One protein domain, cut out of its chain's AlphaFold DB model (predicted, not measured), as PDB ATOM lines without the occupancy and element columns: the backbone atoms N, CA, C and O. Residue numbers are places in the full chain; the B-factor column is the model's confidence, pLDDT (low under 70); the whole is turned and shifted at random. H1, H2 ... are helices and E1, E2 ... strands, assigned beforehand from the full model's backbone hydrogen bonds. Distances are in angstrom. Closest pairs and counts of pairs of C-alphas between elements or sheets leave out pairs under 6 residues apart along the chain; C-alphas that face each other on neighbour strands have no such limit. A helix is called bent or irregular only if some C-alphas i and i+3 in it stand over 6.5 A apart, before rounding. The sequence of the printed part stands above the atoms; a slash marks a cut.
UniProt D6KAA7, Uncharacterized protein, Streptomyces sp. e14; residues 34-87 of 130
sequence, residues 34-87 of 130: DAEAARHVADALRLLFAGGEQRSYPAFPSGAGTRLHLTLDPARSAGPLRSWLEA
ATOM      1  N   ASP A  34     238.615 204.889 344.017       81.75
ATOM      2  CA  ASP A  34     237.982 206.101 343.507       81.75
ATOM      3  C   ASP A  34     237.248 206.878 344.616       81.75
ATOM      4  O   ASP A  34     236.578 206.295 345.482       81.75
ATOM      5  N   ALA A  35     237.383 208.205 344.589       79.81
ATOM      6  CA  ALA A  35     236.831 209.091 345.609       79.81
ATOM      7  C   ALA A  35     235.299 209.202 345.528       79.81
ATOM      8  O   ALA A  35     234.645 209.271 346.571       79.81
ATOM      9  N   GLU A  36     234.723 209.168 344.323       83.50
ATOM     10  CA  GLU A  36     233.269 209.197 344.131       83.50
ATOM     11  C   GLU A  36     232.625 207.910 344.648       83.50
ATOM     12  O   GLU A  36     231.606 207.954 345.337       83.50
ATOM     13  N   ALA A  37     233.243 206.753 344.413       87.62
ATOM     14  CA  ALA A  37     232.784 205.492 344.990       87.62
ATOM     15  C   ALA A  37     232.797 205.525 346.533       87.62
ATOM     16  O   ALA A  37     231.831 205.100 347.169       87.62
ATOM     17  N   ALA A  38     233.834 206.102 347.154       86.06
ATOM     18  CA  ALA A  38     233.857 206.294 348.608       86.06
ATOM     19  C   ALA A  38     232.739 207.238 349.092       86.06
ATOM     20  O   ALA A  38     232.132 206.996 350.140       86.06
ATOM     21  N   ARG A  39     232.438 208.294 348.323       84.69
ATOM     22  CA  ARG A  39     231.350 209.240 348.610       84.69
ATOM     23  C   ARG A  39     229.985 208.554 348.573       84.69
ATOM     24  O   ARG A  39     229.222 208.691 349.524       84.69
ATOM     25  N   HIS A  40     229.721 207.755 347.540       89.19
ATOM     26  CA  HIS A  40     228.471 207.004 347.412       89.19
ATOM     27  C   HIS A  40     228.244 206.055 348.588       89.19
ATOM     28  O   HIS A  40     227.138 205.989 349.125       89.19
ATOM     29  N   VAL A  41     229.291 205.352 349.033       89.50
ATOM     30  CA  VAL A  41     229.202 204.490 350.219       89.50
ATOM     31  C   VAL A  41     228.861 205.312 351.464       89.50
ATOM     32  O   VAL A  41     227.980 204.927 352.231       89.50
ATOM     33  N   ALA A  42     229.505 206.465 351.655       88.81
ATOM     34  CA  ALA A  42     229.199 207.358 352.769       88.81
ATOM     35  C   ALA A  42     227.739 207.841 352.755       88.81
ATOM     36  O   ALA A  42     227.089 207.861 353.800       88.81
ATOM     37  N   ASP A  43     227.212 208.199 351.585       87.75
ATOM     38  CA  ASP A  43     225.829 208.655 351.440       87.75
ATOM     39  C   ASP A  43     224.826 207.524 351.696       87.75
ATOM     40  O   ASP A  43     223.857 207.721 352.434       87.75
ATOM     41  N   ALA A  44     225.097 206.315 351.199       88.12
ATOM     42  CA  ALA A  44     224.282 205.138 351.499       88.12
ATOM     43  C   ALA A  44     224.228 204.848 353.009       88.12
ATOM     44  O   ALA A  44     223.151 204.616 353.561       88.12
ATOM     45  N   LEU A  45     225.367 204.927 353.703       88.75
ATOM     46  CA  LEU A  45     225.429 204.716 355.151       88.75
ATOM     47  C   LEU A  45     224.614 205.757 355.933       88.75
ATOM     48  O   LEU A  45     223.937 205.397 356.896       88.75
ATOM     49  N   ARG A  46     224.615 207.024 355.502       84.75
ATOM     50  CA  ARG A  46     223.797 208.089 356.118       84.75
ATOM     51  C   ARG A  46     222.298 207.911 355.890       84.75
ATOM     52  O   ARG A  46     221.503 208.347 356.716       84.75
ATOM     53  N   LEU A  47     221.900 207.294 354.780       83.81
ATOM     54  CA  LEU A  47     220.494 206.970 354.523       83.81
ATOM     55  C   LEU A  47     220.011 205.791 355.379       83.81
ATOM     56  O   LEU A  47     218.820 205.691 355.678       83.81
ATOM     57  N   LEU A  48     220.919 204.898 355.770       84.25
ATOM     58  CA  LEU A  48     220.599 203.707 356.554       84.25
ATOM     59  C   LEU A  48     220.592 203.985 358.062       84.25
ATOM     60  O   LEU A  48     219.669 203.553 358.758       84.25
ATOM     61  N   PHE A  49     221.567 204.742 358.564       84.56
ATOM     62  CA  PHE A  49     221.804 204.940 359.997       84.56
ATOM     63  C   PHE A  49     221.711 206.404 360.409       84.56
ATOM     64  O   PHE A  49     222.011 207.303 359.624       84.56
ATOM     65  N   ALA A  50     221.322 206.658 361.658       82.94
ATOM     66  CA  ALA A  50     221.340 208.010 362.199       82.94
ATOM     67  C   ALA A  50     222.786 208.508 362.285       82.94
ATOM     68  O   ALA A  50     223.613 207.944 363.000       82.94
ATOM     69  N   GLY A  51     223.087 209.556 361.517       78.81
ATOM     70  CA  GLY A  51     224.382 210.223 361.544       78.81
ATOM     71  C   GLY A  51     224.529 211.111 362.776       78.81
ATOM     72  O   GLY A  51     223.597 211.826 363.141       78.81
ATOM     73  N   GLY A  52     225.704 211.060 363.401       75.44
ATOM     74  CA  GLY A  52     226.099 211.954 364.490       75.44
ATOM     75  C   GLY A  52     227.047 213.053 364.013       75.44
ATOM     76  O   GLY A  52     226.667 214.215 363.948       75.44
ATOM     77  N   GLU A  53     228.277 212.674 363.658       80.81
ATOM     78  CA  GLU A  53     229.392 213.586 363.350       80.81
ATOM     79  C   GLU A  53     230.098 213.166 362.050       80.81
ATOM     80  O   GLU A  53     230.256 211.972 361.774       80.81
ATOM     81  N   GLN A  54     230.565 214.143 361.266       85.19
ATOM     82  CA  GLN A  54     231.360 213.921 360.055       85.19
ATOM     83  C   GLN A  54     232.624 214.775 360.062       85.19
ATOM     84  O   GLN A  54     232.553 215.989 360.250       85.19
ATOM     85  N   ARG A  55     233.766 214.164 359.727       86.25
ATOM     86  CA  ARG A  55     235.040 214.878 359.571       86.25
ATOM     87  C   ARG A  55     235.832 214.378 358.372       86.25
ATOM     88  O   ARG A  55     235.911 213.177 358.131       86.25
ATOM     89  N   SER A  56     236.424 215.308 357.636       85.12
ATOM     90  CA  SER A  56     237.273 215.019 356.479       85.12
ATOM     91  C   SER A  56     238.714 215.388 356.795       85.12
ATOM     92  O   SER A  56     238.968 216.467 357.328       85.12
ATOM     93  N   TYR A  57     239.646 214.517 356.425       83.00
ATOM     94  CA  TYR A  57     241.076 214.689 356.660       83.00
ATOM     95  C   TYR A  57     241.880 214.327 355.407       83.00
ATOM     96  O   TYR A  57     241.433 213.483 354.624       83.00
ATOM     97  N   PRO A  58     243.079 214.900 355.216       79.88
ATOM     98  CA  PRO A  58     244.035 214.348 354.263       79.88
ATOM     99  C   PRO A  58     244.369 212.902 354.662       79.88
ATOM    100  O   PRO A  58     244.613 212.615 355.833       79.88
ATOM    101  N   ALA A  59     244.318 211.974 353.704       75.69
ATOM    102  CA  ALA A  59     244.491 210.547 353.994       75.69
ATOM    103  C   ALA A  59     245.955 210.155 354.228       75.69
ATOM    104  O   ALA A  59     246.224 209.221 354.982       75.69
ATOM    105  N   PHE A  60     246.884 210.853 353.573       70.50
ATOM    106  CA  PHE A  60     248.307 210.550 353.614       70.50
ATOM    107  C   PHE A  60     249.133 211.808 353.919       70.50
ATOM    108  O   PHE A  60     248.728 212.911 353.540       70.50
ATOM    109  N   PRO A  61     250.329 211.660 354.521       66.06
ATOM    110  CA  PRO A  61     251.259 212.771 354.754       66.06
ATOM    111  C   PRO A  61     251.667 213.507 353.469       66.06
ATOM    112  O   PRO A  61     252.053 214.669 353.510       66.06
ATOM    113  N   SER A  62     251.554 212.840 352.315       72.00
ATOM    114  CA  SER A  62     251.783 213.417 350.988       72.00
ATOM    115  C   SER A  62     250.678 214.374 350.521       72.00
ATOM    116  O   SER A  62     250.804 214.959 349.449       72.00
ATOM    117  N   GLY A  63     249.574 214.503 351.266       64.38
ATOM    118  CA  GLY A  63     248.395 215.274 350.862       64.38
ATOM    119  C   GLY A  63     247.558 214.610 349.763       64.38
ATOM    120  O   GLY A  63     246.525 215.150 349.374       64.38
ATOM    121  N   ALA A  64     247.968 213.438 349.270       69.31
ATOM    122  CA  ALA A  64     247.167 212.654 348.342       69.31
ATOM    123  C   ALA A  64     246.023 211.959 349.096       69.31
ATOM    124  O   ALA A  64     246.211 211.463 350.202       69.31
ATOM    125  N   GLY A  65     244.838 211.895 348.486       75.25
ATOM    126  CA  GLY A  65     243.674 211.198 349.037       75.25
ATOM    127  C   GLY A  65     242.982 211.910 350.209       75.25
ATOM    128  O   GLY A  65     243.548 212.743 350.913       75.25
ATOM    129  N   THR A  66     241.714 211.567 350.430       82.31
ATOM    130  CA  THR A  66     240.892 212.096 351.530       82.31
ATOM    131  C   THR A  66     240.348 210.942 352.362       82.31
ATOM    132  O   THR A  66     239.797 209.988 351.814       82.31
ATOM    133  N   ARG A  67     240.494 211.025 353.686       85.50
ATOM    134  CA  ARG A  67     239.853 210.126 354.647       85.50
ATOM    135  C   ARG A  67     238.605 210.811 355.186       85.50
ATOM    136  O   ARG A  67     238.675 211.919 355.712       85.50
ATOM    137  N   LEU A  68     237.474 210.131 355.073       87.88
ATOM    138  CA  LEU A  68     236.209 210.557 355.654       87.88
ATOM    139  C   LEU A  68     235.930 209.713 356.897       87.88
ATOM    140  O   LEU A  68     235.902 208.486 356.817       87.88
ATOM    141  N   HIS A  69     235.725 210.367 358.034       88.75
ATOM    142  CA  HIS A  69     235.264 209.743 359.268       88.75
ATOM    143  C   HIS A  69     233.782 210.081 359.457       88.75
ATOM    144  O   HIS A  69     233.396 211.253 359.425       88.75
ATOM    145  N   LEU A  70     232.961 209.047 359.640       88.25
ATOM    146  CA  LEU A  70     231.537 209.133 359.953       88.25
ATOM    147  C   LEU A  70     231.259 208.471 361.303       88.25
ATOM    148  O   LEU A  70     231.662 207.333 361.518       88.25
ATOM    149  N   THR A  71     230.538 209.161 362.186       88.94
ATOM    150  CA  THR A  71     229.936 208.556 363.382       88.94
ATOM    151  C   THR A  71     228.477 208.236 363.090       88.94
ATOM    152  O   THR A  71     227.713 209.128 362.713       88.94
ATOM    153  N   LEU A  72     228.098 206.973 363.272       87.38
ATOM    154  CA  LEU A  72     226.759 206.455 362.999       87.38
ATOM    155  C   LEU A  72     226.226 205.736 364.243       87.38
ATOM    156  O   LEU A  72     226.992 205.076 364.943       87.38
ATOM    157  N   ASP A  73     224.922 205.838 364.489       84.94
ATOM    158  CA  ASP A  73     224.207 205.004 365.459       84.94
ATOM    159  C   ASP A  73     223.513 203.846 364.715       84.94
ATOM    160  O   ASP A  73     222.485 204.063 364.062       84.94
ATOM    161  N   PRO A  74     224.050 202.612 364.785       78.50
ATOM    162  CA  PRO A  74     223.475 201.469 364.090       78.50
ATOM    163  C   PRO A  74     222.169 200.963 364.723       78.50
ATOM    164  O   PRO A  74     221.377 200.319 364.034       78.50
ATOM    165  N   ALA A  75     221.907 201.259 366.002       80.25
ATOM    166  CA  ALA A  75     220.661 200.873 366.672       80.25
ATOM    167  C   ALA A  75     219.483 201.748 366.218       80.25
ATOM    168  O   ALA A  75     218.320 201.327 366.244       80.25
ATOM    169  N   ARG A  76     219.777 202.965 365.754       73.19
ATOM    170  CA  ARG A  76     218.791 203.887 365.203       73.19
ATOM    171  C   ARG A  76     218.952 204.002 363.694       73.19
ATOM    172  O   ARG A  76     219.698 204.826 363.176       73.19
ATOM    173  N   SER A  77     218.150 203.242 362.965       71.12
ATOM    174  CA  SER A  77     218.071 203.414 361.515       71.12
ATOM    175  C   SER A  77     217.342 204.712 361.130       71.12
ATOM    176  O   SER A  77     216.308 205.059 361.709       71.12
ATOM    177  N   ALA A  78     217.878 205.451 360.161       63.88
ATOM    178  CA  ALA A  78     217.436 206.820 359.860       63.88
ATOM    179  C   ALA A  78     216.521 206.960 358.638       63.88
ATOM    180  O   ALA A  78     215.982 208.042 358.424       63.88
ATOM    181  N   GLY A  79     216.316 205.896 357.855       64.19
ATOM    182  CA  GLY A  79     215.646 206.013 356.559       64.19
ATOM    183  C   GLY A  79     214.661 204.895 356.204       64.19
ATOM    184  O   GLY A  79     214.503 203.925 356.949       64.19
ATOM    185  N   PRO A  80     214.006 205.011 355.031       67.00
ATOM    186  CA  PRO A  80     212.971 204.085 354.546       67.00
ATOM    187  C   PRO A  80     213.501 202.684 354.191       67.00
ATOM    188  O   PRO A  80     212.728 201.782 353.893       67.00
ATOM    189  N   LEU A  81     214.820 202.486 354.240       70.88
ATOM    190  CA  LEU A  81     215.501 201.255 353.839       70.88
ATOM    191  C   LEU A  81     215.636 200.222 354.973       70.88
ATOM    192  O   LEU A  81     216.300 199.204 354.784       70.88
ATOM    193  N   ARG A  82     214.993 200.436 356.135       68.94
ATOM    194  CA  ARG A  82     215.018 199.479 357.264       68.94
ATOM    195  C   ARG A  82     214.643 198.058 356.843       68.94
ATOM    196  O   ARG A  82     215.345 197.118 357.193       68.94
ATOM    197  N   SER A  83     213.575 197.909 356.060       73.62
ATOM    198  CA  SER A  83     213.084 196.599 355.616       73.62
ATOM    199  C   SER A  83     214.080 195.868 354.714       73.62
ATOM    200  O   SER A  83     214.189 194.650 354.785       73.62
ATOM    201  N   TRP A  84     214.835 196.605 353.893       78.94
ATOM    202  CA  TRP A  84     215.894 196.023 353.068       78.94
ATOM    203  C   TRP A  84     217.083 195.568 353.918       78.94
ATOM    204  O   TRP A  84     217.616 194.488 353.679       78.94
ATOM    205  N   LEU A  85     217.473 196.349 354.930       75.06
ATOM    206  CA  LEU A  85     218.581 195.993 355.819       75.06
ATOM    207  C   LEU A  85     218.280 194.716 356.617       75.06
ATOM    208  O   LEU A  85     219.132 193.835 356.691       75.06
ATOM    209  N   GLU A  86     217.064 194.592 357.158       75.06
ATOM    210  CA  GLU A  86     216.635 193.381 357.870       75.06
ATOM    211  C   GLU A  86     216.579 192.161 356.939       75.06
ATOM    212  O   GLU A  86     217.085 191.101 357.298       75.06
ATOM    213  N   ALA A  87     216.075 192.318 355.709       78.00
ATOM    214  CA  ALA A  87     216.072 191.248 354.705       78.00
ATOM    215  C   ALA A  87     217.476 190.879 354.186       78.00
ATOM    216  O   ALA A  87     217.671 189.789 353.656       78.00
TER     217      ALA A  87
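Overview. This is residues 34 to 87 of the 130 residues of an uncharacterized protein of Streptomyces sp. e14 (UniProt D6KAA7). A long, bent hairpin of two strands, E1 and E2, makes a narrow ribbon, and helix H1 runs lengthwise over one face of it, nearer to E2 than to E1. The short helix H2 sits at the end of the ribbon where H1 passes into E1, crosswise to H1, while the turn of the hairpin, residues 59 to 65, makes the other end. The printed part has 54 residues, with two named helices and two named strands in the order H1, E1, E2, H2; the sheet has the order E1 - E2, is antiparallel, and the class is mixed, helices and strands. The whole is loose, with a radius of gyration of the C-alphas of 13.3 A, and its spans of 42 by 21 by 12 A make it only just a rod.

Arrangement. The sheet is the hairpin of E1, residues 49 to 58, and E2, residues 66 to 77, antiparallel neighbours whose directions stand at 170 degrees. Their C-alphas 58 and 66 face each other at 4.7 A, and C-alphas 49 and 77 at 4.3 A. N 57 and O 67 are within hydrogen-bond range at 2.9 A, as are N 50 and O 76 at 2.9 A. E1 bends by 71 degrees at residue 52, and E2 bends by 83 degrees at residue 74. H1, residues 35 to 48, has 24 pairs of C-alphas within 10 A with E2 and 2 with E1. The closest C-alphas of H1 and E2 are those of Leu 48 and Ser 77, 5.6 A apart. H2, residues 82 to 87, is close to H1 but not clearly touching it; their closest C-alphas, those of Leu 48 and Arg 82, are 7.0 A apart. The lines of H1 and H2 are about perpendicular, at 80 degrees. E1 and H2 are apart. In H1 and H2 every O i to N i+4 pair is within hydrogen-bond range.

Along the chain. E1 is 24.8 A long from first to last C-alpha, and E2 is 26.4 A long, from C-alpha 66 at (240.892, 212.096, 351.530) to C-alpha 77. H1 begins with C-alpha 35 at (236.831, 209.091, 345.609) and measures 20.3 A. H2 measures 8.7 A and ends with C-alpha 87 at (216.072, 191.248, 354.705).

Size, cuts and confidence. The two C-alphas farthest apart are those of Ser 62 and Ser 83, at 42.4 A. The printed part has no cut. The links H1 to E1 and E2 to H2 are tight, and E1 to E2 is short, with 7 residues between. The mean pLDDT of the printed part is 79.9; it is under 70 at residues 61, 63 to 64, 78 to 80 and 82.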